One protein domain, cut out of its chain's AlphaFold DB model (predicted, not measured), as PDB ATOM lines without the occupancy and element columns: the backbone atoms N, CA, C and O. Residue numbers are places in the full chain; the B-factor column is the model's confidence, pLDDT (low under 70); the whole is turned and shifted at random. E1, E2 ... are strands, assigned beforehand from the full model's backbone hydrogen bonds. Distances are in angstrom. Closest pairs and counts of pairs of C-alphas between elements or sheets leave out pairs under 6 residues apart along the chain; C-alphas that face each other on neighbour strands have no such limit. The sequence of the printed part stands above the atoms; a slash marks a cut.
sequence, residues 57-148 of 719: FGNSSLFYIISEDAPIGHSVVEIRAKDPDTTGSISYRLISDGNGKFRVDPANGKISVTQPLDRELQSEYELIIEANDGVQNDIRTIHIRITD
ATOM      1  N   PHE A  57     177.788 235.288 279.352       85.38
ATOM      2  CA  PHE A  57     178.386 234.406 280.356       85.38
ATOM      3  C   PHE A  57     179.566 233.599 279.780       85.38
ATOM      4  O   PHE A  57     179.439 232.883 278.784       85.38
ATOM      5  N   GLY A  58     180.726 233.656 280.448       75.75
ATOM      6  CA  GLY A  58     181.920 232.887 280.059       75.75
ATOM      7  C   GLY A  58     181.724 231.366 280.156       75.75
ATOM      8  O   GLY A  58     180.697 230.896 280.628       75.75
ATOM      9  N   ASN A  59     182.704 230.558 279.741       73.81
ATOM     10  CA  ASN A  59     182.566 229.091 279.705       73.81
ATOM     11  C   ASN A  59     182.765 228.426 281.095       73.81
ATOM     12  O   ASN A  59     183.683 227.632 281.291       73.81
ATOM     13  N   SER A  60     181.956 228.830 282.081       72.88
ATOM     14  CA  SER A  60     181.897 228.269 283.438       72.88
ATOM     15  C   SER A  60     181.278 226.866 283.462       72.88
ATOM     16  O   SER A  60     180.580 226.482 282.525       72.88
ATOM     17  N   SER A  61     181.451 226.130 284.567       79.75
ATOM     18  CA  SER A  61     180.719 224.874 284.785       79.75
ATOM     19  C   SER A  61     179.200 225.103 284.772       79.75
ATOM     20  O   SER A  61     178.718 226.192 285.106       79.75
ATOM     21  N   LEU A  62     178.463 224.056 284.398       83.31
ATOM     22  CA  LEU A  62     177.008 223.956 284.545       83.31
ATOM     23  C   LEU A  62     176.606 223.209 285.825       83.31
ATOM     24  O   LEU A  62     175.457 223.307 286.235       83.31
ATOM     25  N   PHE A  63     177.540 222.494 286.458       87.31
ATOM     26  CA  PHE A  63     177.320 221.726 287.684       87.31
ATOM     27  C   PHE A  63     178.214 222.243 288.809       87.31
ATOM     28  O   PHE A  63     179.415 222.459 288.605       87.31
ATOM     29  N   TYR A  64     177.622 222.402 289.987       90.69
ATOM     30  CA  TYR A  64     178.284 222.770 291.236       90.69
ATOM     31  C   TYR A  64     177.825 221.826 292.345       90.69
ATOM     32  O   TYR A  64     176.720 221.287 292.287       90.69
ATOM     33  N   ILE A  65     178.680 221.633 293.345       89.94
ATOM     34  CA  ILE A  65     178.380 220.848 294.542       89.94
ATOM     35  C   ILE A  65     178.443 221.748 295.770       89.94
ATOM     36  O   ILE A  65     179.279 222.655 295.827       89.94
ATOM     37  N   ILE A  66     177.568 221.504 296.740       92.81
ATOM     38  CA  ILE A  66     177.607 222.139 298.056       92.81
ATOM     39  C   ILE A  66     177.105 221.155 299.112       92.81
ATOM     40  O   ILE A  66     176.153 220.424 298.866       92.81
ATOM     41  N   SER A  67     177.749 221.146 300.272       90.38
ATOM     42  CA  SER A  67     177.324 220.351 301.426       90.38
ATOM     43  C   SER A  67     176.056 220.932 302.050       90.38
ATOM     44  O   SER A  67     175.850 222.146 301.992       90.38
ATOM     45  N   GLU A  68     175.189 220.106 302.631       90.44
ATOM     46  CA  GLU A  68     173.955 220.610 303.253       90.44
ATOM     47  C   GLU A  68     174.178 221.363 304.564       90.44
ATOM     48  O   GLU A  68     173.476 222.341 304.839       90.44
ATOM     49  N   ASP A  69     175.246 221.016 305.289       89.12
ATOM     50  CA  ASP A  69     175.735 221.760 306.456       89.12
ATOM     51  C   ASP A  69     176.219 223.187 306.115       89.12
ATOM     52  O   ASP A  69     176.536 223.973 307.016       89.12
ATOM     53  N   ALA A  70     176.273 223.557 304.827       90.31
ATOM     54  CA  ALA A  70     176.752 224.854 304.378       90.31
ATOM     55  C   ALA A  70     175.920 226.003 304.989       90.31
ATOM     56  O   ALA A  70     174.748 226.196 304.649       90.31
ATOM     57  N   PRO A  71     176.521 226.838 305.860       89.94
ATOM     58  CA  PRO A  71     175.770 227.798 306.655       89.94
ATOM     59  C   PRO A  71     175.141 228.897 305.794       89.94
ATOM     60  O   PRO A  71     175.662 229.274 304.743       89.94
ATOM     61  N   ILE A  72     174.047 229.492 306.276       89.06
ATOM     62  CA  ILE A  72     173.359 230.590 305.581       89.06
ATOM     63  C   ILE A  72     174.354 231.721 305.259       89.06
ATOM     64  O   ILE A  72     174.995 232.291 306.142       89.06
ATOM     65  N   GLY A  73     174.466 232.065 303.976       85.38
ATOM     66  CA  GLY A  73     175.452 232.999 303.436       85.38
ATOM     67  C   GLY A  73     176.714 232.359 302.845       85.38
ATOM     68  O   GLY A  73     177.511 233.092 302.253       85.38
ATOM     69  N   HIS A  74     176.892 231.035 302.941       90.31
ATOM     70  CA  HIS A  74     177.971 230.306 302.269       90.31
ATOM     71  C   HIS A  74     177.919 230.530 300.750       90.31
ATOM     72  O   HIS A  74     176.847 230.696 300.167       90.31
ATOM     73  N   SER A  75     179.088 230.573 300.112       89.25
ATOM     74  CA  SER A  75     179.241 230.875 298.688       89.25
ATOM     75  C   SER A  75     179.267 229.595 297.860       89.25
ATOM     76  O   SER A  75     180.221 228.839 297.978       89.25
ATOM     77  N   VAL A  76     178.287 229.390 296.978       89.31
ATOM     78  CA  VAL A  76     178.285 228.237 296.061       89.31
ATOM     79  C   VAL A  76     179.308 228.453 294.942       89.31
ATOM     80  O   VAL A  76     180.180 227.629 294.691       89.31
ATOM     81  N   VAL A  77     179.200 229.594 294.257       88.19
ATOM     82  CA  VAL A  77     179.991 229.949 293.071       88.19
ATOM     83  C   VAL A  77     179.870 231.451 292.809       88.19
ATOM     84  O   VAL A  77     178.880 232.073 293.186       88.19
ATOM     85  N   GLU A  78     180.856 232.046 292.141       88.88
ATOM     86  CA  GLU A  78     180.743 233.380 291.548       88.88
ATOM     87  C   GLU A  78     180.725 233.273 290.015       88.88
ATOM     88  O   GLU A  78     181.707 232.845 289.406       88.88
ATOM     89  N   ILE A  79     179.597 233.626 289.389       86.00
ATOM     90  CA  ILE A  79     179.385 233.506 287.940       86.00
ATOM     91  C   ILE A  79     179.343 234.901 287.324       86.00
ATOM     92  O   ILE A  79     178.441 235.683 287.603       86.00
ATOM     93  N   ARG A  80     180.303 235.198 286.442       85.25
ATOM     94  CA  ARG A  80     180.421 236.505 285.784       85.25
ATOM     95  C   ARG A  80     180.177 236.421 284.278       85.25
ATOM     96  O   ARG A  80     180.720 235.548 283.595       85.25
ATOM     97  N   ALA A  81     179.420 237.384 283.768       84.31
ATOM     98  CA  ALA A  81     179.339 237.706 282.351       84.31
ATOM     99  C   ALA A  81     180.404 238.747 281.963       84.31
ATOM    100  O   ALA A  81     181.057 239.351 282.821       84.31
ATOM    101  N   LYS A  82     180.602 238.937 280.658       82.62
ATOM    102  CA  LYS A  82     181.434 240.000 280.086       82.62
ATOM    103  C   LYS A  82     180.667 240.733 279.002       82.62
ATOM    104  O   LYS A  82     180.086 240.095 278.134       82.62
ATOM    105  N   ASP A  83     180.746 242.050 279.044       79.50
ATOM    106  CA  ASP A  83     180.176 242.946 278.047       79.50
ATOM    107  C   ASP A  83     181.274 243.399 277.062       79.50
ATOM    108  O   ASP A  83     182.390 243.692 277.518       79.50
ATOM    109  N   PRO A  84     181.030 243.409 275.739       77.31
ATOM    110  CA  PRO A  84     181.917 244.053 274.771       77.31
ATOM    111  C   PRO A  84     181.920 245.588 274.851       77.31
ATOM    112  O   PRO A  84     182.932 246.199 274.495       77.31
ATOM    113  N   ASP A  85     180.817 246.201 275.286       75.19
ATOM    114  CA  ASP A  85     180.574 247.633 275.114       75.19
ATOM    115  C   ASP A  85     181.176 248.467 276.253       75.19
ATOM    116  O   ASP A  85     181.309 248.030 277.399       75.19
ATOM    117  N   THR A  86     181.546 249.721 275.962       69.19
ATOM    118  CA  THR A  86     182.202 250.586 276.963       69.19
ATOM    119  C   THR A  86     181.228 251.436 277.789       69.19
ATOM    120  O   THR A  86     181.664 252.285 278.570       69.19
ATOM    121  N   THR A  87     179.912 251.230 277.627       63.56
ATOM    122  CA  THR A  87     178.856 252.138 278.120       63.56
ATOM    123  C   THR A  87     177.643 251.447 278.775       63.56
ATOM    124  O   THR A  87     176.508 251.880 278.586       63.56
ATOM    125  N   GLY A  88     177.887 250.445 279.626       68.12
ATOM    126  CA  GLY A  88     176.860 249.761 280.431       68.12
ATOM    127  C   GLY A  88     177.346 249.382 281.838       68.12
ATOM    128  O   GLY A  88     178.490 249.663 282.212       68.12
ATOM    129  N   SER A  89     176.492 248.733 282.639       77.94
ATOM    130  CA  SER A  89     176.905 248.124 283.914       77.94
ATOM    131  C   SER A  89     176.149 246.824 284.182       77.94
ATOM    132  O   SER A  89     174.974 246.857 284.545       77.94
ATOM    133  N   ILE A  90     176.840 245.689 284.039       84.38
ATOM    134  CA  ILE A  90     176.256 244.356 284.235       84.38
ATOM    135  C   ILE A  90     175.730 244.205 285.667       84.38
ATOM    136  O   ILE A  90     176.470 244.390 286.635       84.38
ATOM    137  N   SER A  91     174.471 243.794 285.778       86.88
ATOM    138  CA  SER A  91     173.807 243.386 287.012       86.88
ATOM    139  C   SER A  91     173.342 241.930 286.923       86.88
ATOM    140  O   SER A  91     173.004 241.454 285.838       86.88
ATOM    141  N   TYR A  92     173.336 241.215 288.052       89.50
ATOM    142  CA  TYR A  92     172.980 239.790 288.111       89.50
ATOM    143  C   TYR A  92     171.678 239.535 288.878       89.50
ATOM    144  O   TYR A  92     171.413 240.164 289.905       89.50
ATOM    145  N   ARG A  93     170.880 238.568 288.413       89.56
ATOM    146  CA  ARG A  93     169.623 238.146 289.059       89.56
ATOM    147  C   ARG A  93     169.395 236.642 288.899       89.56
ATOM    148  O   ARG A  93     169.794 236.065 287.897       89.56
ATOM    149  N   LEU A  94     168.731 236.006 289.866       89.44
ATOM    150  CA  LEU A  94     168.181 234.658 289.692       89.44
ATOM    151  C   LEU A  94     166.737 234.753 289.176       89.44
ATOM    152  O   LEU A  94     165.914 235.454 289.761       89.44
ATOM    153  N   ILE A  95     166.453 234.058 288.073       86.88
ATOM    154  CA  ILE A  95     165.110 233.811 287.525       86.88
ATOM    155  C   ILE A  95     164.503 232.560 288.183       86.88
ATOM    156  O   ILE A  95     163.317 232.554 288.498       86.88
ATOM    157  N   SER A  96     165.327 231.535 288.438       88.62
ATOM    158  CA  SER A  96     165.036 230.446 289.382       88.62
ATOM    159  C   SER A  96     166.038 230.529 290.530       88.62
ATOM    160  O   SER A  96     167.247 230.503 290.284       88.62
ATOM    161  N   ASP A  97     165.534 230.651 291.757       82.69
ATOM    162  CA  ASP A  97     166.294 230.822 293.003       82.69
ATOM    163  C   ASP A  97     166.315 229.556 293.888       82.69
ATOM    164  O   ASP A  97     166.775 229.581 295.034       82.69
ATOM    165  N   GLY A  98     165.814 228.436 293.351       82.75
ATOM    166  CA  GLY A  98     165.728 227.162 294.056       82.75
ATOM    167  C   GLY A  98     164.734 227.197 295.217       82.75
ATOM    168  O   GLY A  98     165.056 226.716 296.298       82.75
ATOM    169  N   ASN A  99     163.552 227.794 295.025       86.00
ATOM    170  CA  ASN A  99     162.535 228.002 296.068       86.00
ATOM    171  C   ASN A  99     163.038 228.894 297.224       86.00
ATOM    172  O   ASN A  99     162.772 228.638 298.402       86.00
ATOM    173  N   GLY A 100     163.806 229.936 296.898       85.25
ATOM    174  CA  GLY A 100     164.401 230.858 297.868       85.25
ATOM    175  C   GLY A 100     165.518 230.258 298.732       85.25
ATOM    176  O   GLY A 100     165.865 230.847 299.765       85.25
ATOM    177  N   LYS A 101     166.078 229.099 298.349       90.00
ATOM    178  CA  LYS A 101     167.261 228.491 298.989       90.00
ATOM    179  C   LYS A 101     168.570 229.190 298.605       90.00
ATOM    180  O   LYS A 101     169.536 229.103 299.365       90.00
ATOM    181  N   PHE A 102     168.594 229.922 297.487       92.56
ATOM    182  CA  PHE A 102     169.768 230.650 297.005       92.56
ATOM    183  C   PHE A 102     169.450 232.107 296.637       92.56
ATOM    184  O   PHE A 102     168.343 232.450 296.234       92.56
ATOM    185  N   ARG A 103     170.464 232.976 296.703       91.31
ATOM    186  CA  ARG A 103     170.456 234.339 296.137       91.31
ATOM    187  C   ARG A 103     171.714 234.574 295.314       91.31
ATOM    188  O   ARG A 103     172.756 234.007 295.636       91.31
ATOM    189  N   VAL A 104     171.659 235.490 294.352       91.62
ATOM    190  CA  VAL A 104     172.857 236.064 293.719       91.62
ATOM    191  C   VAL A 104     173.088 237.495 294.205       91.62
ATOM    192  O   VAL A 104     172.135 238.248 294.397       91.62
ATOM    193  N   ASP A 105     174.348 237.868 294.418       89.94
ATOM    194  CA  ASP A 105     174.777 239.256 294.607       89.94
ATOM    195  C   ASP A 105     174.740 240.001 293.252       89.94
ATOM    196  O   ASP A 105     175.501 239.642 292.342       89.94
ATOM    197  N   PRO A 106     173.894 241.041 293.090       88.19
ATOM    198  CA  PRO A 106     173.718 241.709 291.802       88.19
ATOM    199  C   PRO A 106     174.952 242.432 291.262       88.19
ATOM    200  O   PRO A 106     174.965 242.739 290.075       88.19
ATOM    201  N   ALA A 107     175.967 242.722 292.084       85.81
ATOM    202  CA  ALA A 107     177.141 243.496 291.674       85.81
ATOM    203  C   ALA A 107     178.327 242.633 291.206       85.81
ATOM    204  O   ALA A 107     179.247 243.151 290.572       85.81
ATOM    205  N   ASN A 108     178.348 241.338 291.534       86.19
ATOM    206  CA  ASN A 108     179.485 240.455 291.232       86.19
ATOM    207  C   ASN A 108     179.106 239.032 290.775       86.19
ATOM    208  O   ASN A 108     179.978 238.318 290.282       86.19
ATOM    209  N   GLY A 109     177.834 238.627 290.875       86.25
ATOM    210  CA  GLY A 109     177.382 237.312 290.411       86.25
ATOM    211  C   GLY A 109     177.644 236.169 291.400       86.25
ATOM    212  O   GLY A 109     177.576 234.996 291.030       86.25
ATOM    213  N   LYS A 110     177.952 236.483 292.665       90.12
ATOM    214  CA  LYS A 110     178.170 235.501 293.733       90.12
ATOM    215  C   LYS A 110     176.854 234.887 294.203       90.12
ATOM    216  O   LYS A 110     176.045 235.551 294.849       90.12
ATOM    217  N   ILE A 111     176.663 233.604 293.914       90.81
ATOM    218  CA  ILE A 111     175.542 232.804 294.404       90.81
ATOM    219  C   ILE A 111     175.851 232.338 295.830       90.81
ATOM    220  O   ILE A 111     176.924 231.798 296.107       90.81
ATOM    221  N   SER A 112     174.910 232.558 296.747       90.69
ATOM    222  CA  SER A 112     175.029 232.181 298.157       90.69
ATOM    223  C   SER A 112     173.738 231.598 298.723       90.69
ATOM    224  O   SER A 112     172.644 231.960 298.294       90.69
ATOM    225  N   VAL A 113     173.890 230.708 299.702       91.94
ATOM    226  CA  VAL A 113     172.797 230.027 300.412       91.94
ATOM    227  C   VAL A 113     171.989 231.028 301.252       91.94
ATOM    228  O   VAL A 113     172.570 231.891 301.916       91.94
ATOM    229  N   THR A 114     170.656 230.933 301.248       89.75
ATOM    230  CA  THR A 114     169.736 231.811 302.012       89.75
ATOM    231  C   THR A 114     168.916 231.109 303.090       89.75
ATOM    232  O   THR A 114     168.377 231.787 303.964       89.75
ATOM    233  N   GLN A 115     168.841 229.783 303.067       89.62
ATOM    234  CA  GLN A 115     168.165 228.935 304.056       89.62
ATOM    235  C   GLN A 115     168.986 227.649 304.242       89.62
ATOM    236  O   GLN A 115     169.769 227.345 303.345       89.62
ATOM    237  N   PRO A 116     168.796 226.867 305.321       89.25
ATOM    238  CA  PRO A 116     169.393 225.536 305.421       89.25
ATOM    239  C   PRO A 116     169.037 224.670 304.207       89.25
ATOM    240  O   PRO A 116     167.939 224.801 303.648       89.25
ATOM    241  N   LEU A 117     169.972 223.819 303.809       90.88
ATOM    242  CA  LEU A 117     169.789 222.779 302.801       90.88
ATOM    243  C   LEU A 117     169.521 221.449 303.532       90.88
ATOM    244  O   LEU A 117     169.687 221.385 304.748       90.88
ATOM    245  N   ASP A 118     168.976 220.475 302.811       89.94
ATOM    246  CA  ASP A 118     168.386 219.232 303.336       89.94
ATOM    247  C   ASP A 118     168.304 218.277 302.132       89.94
ATOM    248  O   ASP A 118     167.534 218.532 301.193       89.94
ATOM    249  N   ARG A 119     169.206 217.294 302.066       91.75
ATOM    250  CA  ARG A 119     169.428 216.435 300.894       91.75
ATOM    251  C   ARG A 119     168.382 215.326 300.818       91.75
ATOM    252  O   ARG A 119     167.934 215.001 299.713       91.75
ATOM    253  N   GLU A 120     167.937 214.819 301.964       90.56
ATOM    254  CA  GLU A 120     166.891 213.800 302.125       90.56
ATOM    255  C   GLU A 120     165.555 214.321 301.581       90.56
ATOM    256  O   GLU A 120     164.794 213.575 300.956       90.56
ATOM    257  N   LEU A 121     165.285 215.621 301.762       89.94
ATOM    258  CA  LEU A 121     164.152 216.313 301.160       89.94
ATOM    259  C   LEU A 121     164.409 216.721 299.700       89.94
ATOM    260  O   LEU A 121     163.501 216.586 298.872       89.94
ATOM    261  N   GLN A 122     165.593 217.260 299.362       89.75
ATOM    262  CA  GLN A 122     165.925 217.658 297.987       89.75
ATOM    263  C   GLN A 122     167.440 217.698 297.678       89.75
ATOM    264  O   GLN A 122     168.121 218.705 297.878       89.75
ATOM    265  N   SER A 123     167.935 216.653 297.010       89.44
ATOM    266  CA  SER A 123     169.352 216.483 296.646       89.44
ATOM    267  C   SER A 123     169.870 217.302 295.446       89.44
ATOM    268  O   SER A 123     171.082 217.375 295.235       89.44
ATOM    269  N   GLU A 124     169.013 217.941 294.636       91.75
ATOM    270  CA  GLU A 124     169.452 218.733 293.469       91.75
ATOM    271  C   GLU A 124     168.530 219.935 293.180       91.75
ATOM    272  O   GLU A 124     167.300 219.849 293.256       91.75
ATOM    273  N   TYR A 125     169.134 221.076 292.832       91.19
ATOM    274  CA  TYR A 125     168.467 222.352 292.547       91.19
ATOM    275  C   TYR A 125     168.871 222.900 291.174       91.19
ATOM    276  O   TYR A 125     170.058 223.031 290.875       91.19
ATOM    277  N   GLU A 126     167.891 223.297 290.359       90.69
ATOM    278  CA  GLU A 126     168.118 223.998 289.089       90.69
ATOM    279  C   GLU A 126     167.936 225.514 289.267       90.69
ATOM    280  O   GLU A 126     166.829 226.007 289.514       90.69
ATOM    281  N   LEU A 127     169.031 226.266 289.133       91.25
ATOM    282  CA  LEU A 127     169.022 227.728 289.155       91.25
ATOM    283  C   LEU A 127     169.167 228.284 287.743       91.25
ATOM    284  O   LEU A 127     169.931 227.765 286.932       91.25
ATOM    285  N   ILE A 128     168.497 229.400 287.476       90.31
ATOM    286  CA  ILE A 128     168.627 230.140 286.218       90.31
ATOM    287  C   ILE A 128     169.123 231.534 286.577       90.31
ATOM    288  O   ILE A 128     168.393 232.290 287.218       90.31
ATOM    289  N   ILE A 129     170.355 231.866 286.194       90.25
ATOM    290  CA  ILE A 129     170.969 233.179 286.407       90.25
ATOM    291  C   ILE A 129     170.865 234.031 285.138       90.25
ATOM    292  O   ILE A 129     171.061 233.550 284.025       90.25
ATOM    293  N   GLU A 130     170.564 235.309 285.320       90.69
ATOM    294  CA  GLU A 130     170.511 236.359 284.310       90.69
ATOM    295  C   GLU A 130     171.648 237.357 284.552       90.69
ATOM    296  O   GLU A 130     171.915 237.728 285.700       90.69
ATOM    297  N   ALA A 131     172.286 237.812 283.475       88.94
ATOM    298  CA  ALA A 131     173.140 238.997 283.453       88.94
ATOM    299  C   ALA A 131     172.487 240.053 282.553       88.94
ATOM    300  O   ALA A 131     172.093 239.732 281.435       88.94
ATOM    301  N   ASN A 132     172.365 241.294 283.028       87.25
ATOM    302  CA  ASN A 132     171.661 242.377 282.334       87.25
ATOM    303  C   ASN A 132     172.466 243.687 282.401       87.25
ATOM    304  O   ASN A 132     172.861 244.099 283.493       87.25
ATOM    305  N   ASP A 133     172.708 244.332 281.256       83.44
ATOM    306  CA  ASP A 133     173.528 245.557 281.139       83.44
ATOM    307  C   ASP A 133     172.760 246.874 281.385       83.44
ATOM    308  O   ASP A 133     173.373 247.931 281.571       83.44
ATOM    309  N   GLY A 134     171.423 246.802 281.414       78.44
ATOM    310  CA  GLY A 134     170.486 247.931 281.425       78.44
ATOM    311  C   GLY A 134     169.598 248.015 280.173       78.44
ATOM    312  O   GLY A 134     168.556 248.673 280.211       78.44
ATOM    313  N   VAL A 135     169.977 247.339 279.083       80.50
ATOM    314  CA  VAL A 135     169.274 247.304 277.787       80.50
ATOM    315  C   VAL A 135     169.081 245.870 277.280       80.50
ATOM    316  O   VAL A 135     167.991 245.557 276.796       80.50
ATOM    317  N   GLN A 136     170.093 245.001 277.387       82.31
ATOM    318  CA  GLN A 136     170.048 243.603 276.932       82.31
ATOM    319  C   GLN A 136     170.415 242.622 278.063       82.31
ATOM    320  O   GLN A 136     170.724 243.017 279.193       82.31
ATOM    321  N   ASN A 137     170.283 241.317 277.794       86.88
ATOM    322  CA  ASN A 137     170.576 240.256 278.755       86.88
ATOM    323  C   ASN A 137     171.040 238.936 278.111       86.88
ATOM    324  O   ASN A 137     170.765 238.656 276.945       86.88
ATOM    325  N   ASP A 138     171.704 238.116 278.925       89.38
ATOM    326  CA  ASP A 138     172.007 236.697 278.690       89.38
ATOM    327  C   ASP A 138     171.544 235.880 279.908       89.38
ATOM    328  O   ASP A 138     171.473 236.398 281.030       89.38
ATOM    329  N   ILE A 139     171.198 234.610 279.692       89.00
ATOM    330  CA  ILE A 139     170.649 233.715 280.718       89.00
ATOM    331  C   ILE A 139     171.338 232.351 280.701       89.00
ATOM    332  O   ILE A 139     171.695 231.816 279.653       89.00
ATOM    333  N   ARG A 140     171.498 231.751 281.882       88.69
ATOM    334  CA  ARG A 140     172.151 230.453 282.041       88.69
ATOM    335  C   ARG A 140     171.507 229.605 283.125       88.69
ATOM    336  O   ARG A 140     171.391 230.043 284.264       88.69
ATOM    337  N   THR A 141     171.193 228.361 282.786       88.56
ATOM    338  CA  THR A 141     170.890 227.314 283.764       88.56
ATOM    339  C   THR A 141     172.177 226.770 284.386       88.56
ATOM    340  O   THR A 141     173.165 226.547 283.681       88.56
ATOM    341  N   ILE A 142     172.156 226.532 285.695       89.31
ATOM    342  CA  ILE A 142     173.141 225.734 286.428       89.31
ATOM    343  C   ILE A 142     172.414 224.758 287.360       89.31
ATOM    344  O   ILE A 142     171.335 225.060 287.871       89.31
ATOM    345  N   HIS A 143     173.042 223.623 287.635       90.00
ATOM    346  CA  HIS A 143     172.583 222.652 288.618       90.00
ATOM    347  C   HIS A 143     173.499 222.697 289.844       90.00
ATOM    348  O   HIS A 143     174.728 222.675 289.719       90.00
ATOM    349  N   ILE A 144     172.894 222.773 291.025       90.12
ATOM    350  CA  ILE A 144     173.563 222.631 292.315       90.12
ATOM    351  C   ILE A 144     173.126 221.288 292.885       90.12
ATOM    352  O   ILE A 144     171.957 221.118 293.234       90.12
ATOM    353  N   ARG A 145     174.061 220.348 292.985       90.12
ATOM    354  CA  ARG A 145     173.856 219.097 293.710       90.12
ATOM    355  C   ARG A 145     174.244 219.287 295.167       90.12
ATOM    356  O   ARG A 145     175.302 219.853 295.454       90.12
ATOM    357  N   ILE A 146     173.398 218.803 296.060       91.69
ATOM    358  CA  ILE A 146     173.690 218.750 297.484       91.69
ATOM    359  C   ILE A 146     174.558 217.516 297.747       91.69
ATOM    360  O   ILE A 146     174.302 216.452 297.180       91.69
ATOM    361  N   THR A 147     175.620 217.662 298.535       89.88
ATOM    362  CA  THR A 147     176.443 216.536 298.990       89.88
ATOM    363  C   THR A 147     176.101 216.178 300.422       89.88
ATOM    364  O   THR A 147     176.169 217.038 301.297       89.88
ATOM    365  N   ASP A 148     175.810 214.895 300.576       88.56
ATOM    366  CA  ASP A 148     175.422 214.164 301.777       88.56
ATOM    367  C   ASP A 148     176.336 214.385 302.994       88.56
ATOM    368  O   ASP A 148     177.570 214.329 302.882       88.56
TER     369      ASP A 148
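What this domain is: This is residues 57 to 148 of the 719 residues of an uncharacterized protein of Strigamia maritima (UniProt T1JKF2). The model is a long, narrow sandwich, almost a flattened ring in cross-section: a long, strongly twisted and curled sheet of E1, E7, E6 and E3 is partly face to face with a small sheet of E2, E5 and E4. The two sheets come together along both sides, E1 beside E2 and E3 beside E4, and loops reach out to both ends of the long axis. The printed part has 92 residues, with no named helix and seven strands, E1 to E7 along the chain; the larger sheet runs E1 E7 E6 E3 and is mixed, the smaller E2 E5 E4 and antiparallel. The class is all strand, though only 42 residues are in named elements. The whole is compact, with a radius of gyration of the C-alphas of 13.6 A, and a rod in outline, spanning 46 by 21 by 17 A.

How they stand to each other: E1, residues 63 to 67, is an edge strand, parallel to E7, residues 137 to 147, at 42 degrees; N 64 and O 143 are 2.9 A apart, within hydrogen-bond range. E7 and E6, residues 124 to 132, form an antiparallel hairpin, with N 129 and O 140 at 2.8 A. E6 is antiparallel to the other edge strand E3, residues 91 to 96, with N 93 and O 130 at 3.0 A. Across this sheet the strands' lines turn by 79 degrees. In the smaller sheet E2, residues 75 to 78, is antiparallel to E5, residues 110 to 113, with N 111 and O 77 at 2.8 A. E5 and E4, residues 102 to 104, form a hairpin, with N 103 and O 112 at 2.9 A. The closest C-alphas of E1 and E2 are those of Ile 66 and Val 76, 6.5 A apart; those of E3 and E4 are Arg 93 and Val 104, 6.0 A. E4 and E6 are near each other, while E5 and E7 are apart.

Where its parts are: E1 begins with C-alpha 63 at (177.320, 221.726, 287.684) and is 13.8 A long. E2 measures 7.7 A, E3 15.8 A, E4 7.0 A and E5 10.2 A. E6 is 26.2 A long, from C-alpha 124 at (169.452, 218.733, 293.469). E7, the longest strand, covers 31.7 A and ends with C-alpha 147 at (176.443, 216.536, 298.990).

The domain as a whole: The C-alphas farthest apart, those of Thr 86 and Glu 120, are 47.1 A apart. The printed part has no cut. The link from E2 to E3, residues 79 to 90, is long. The mean pLDDT of the printed part is 86.7; residues 86 to 88 are under 70.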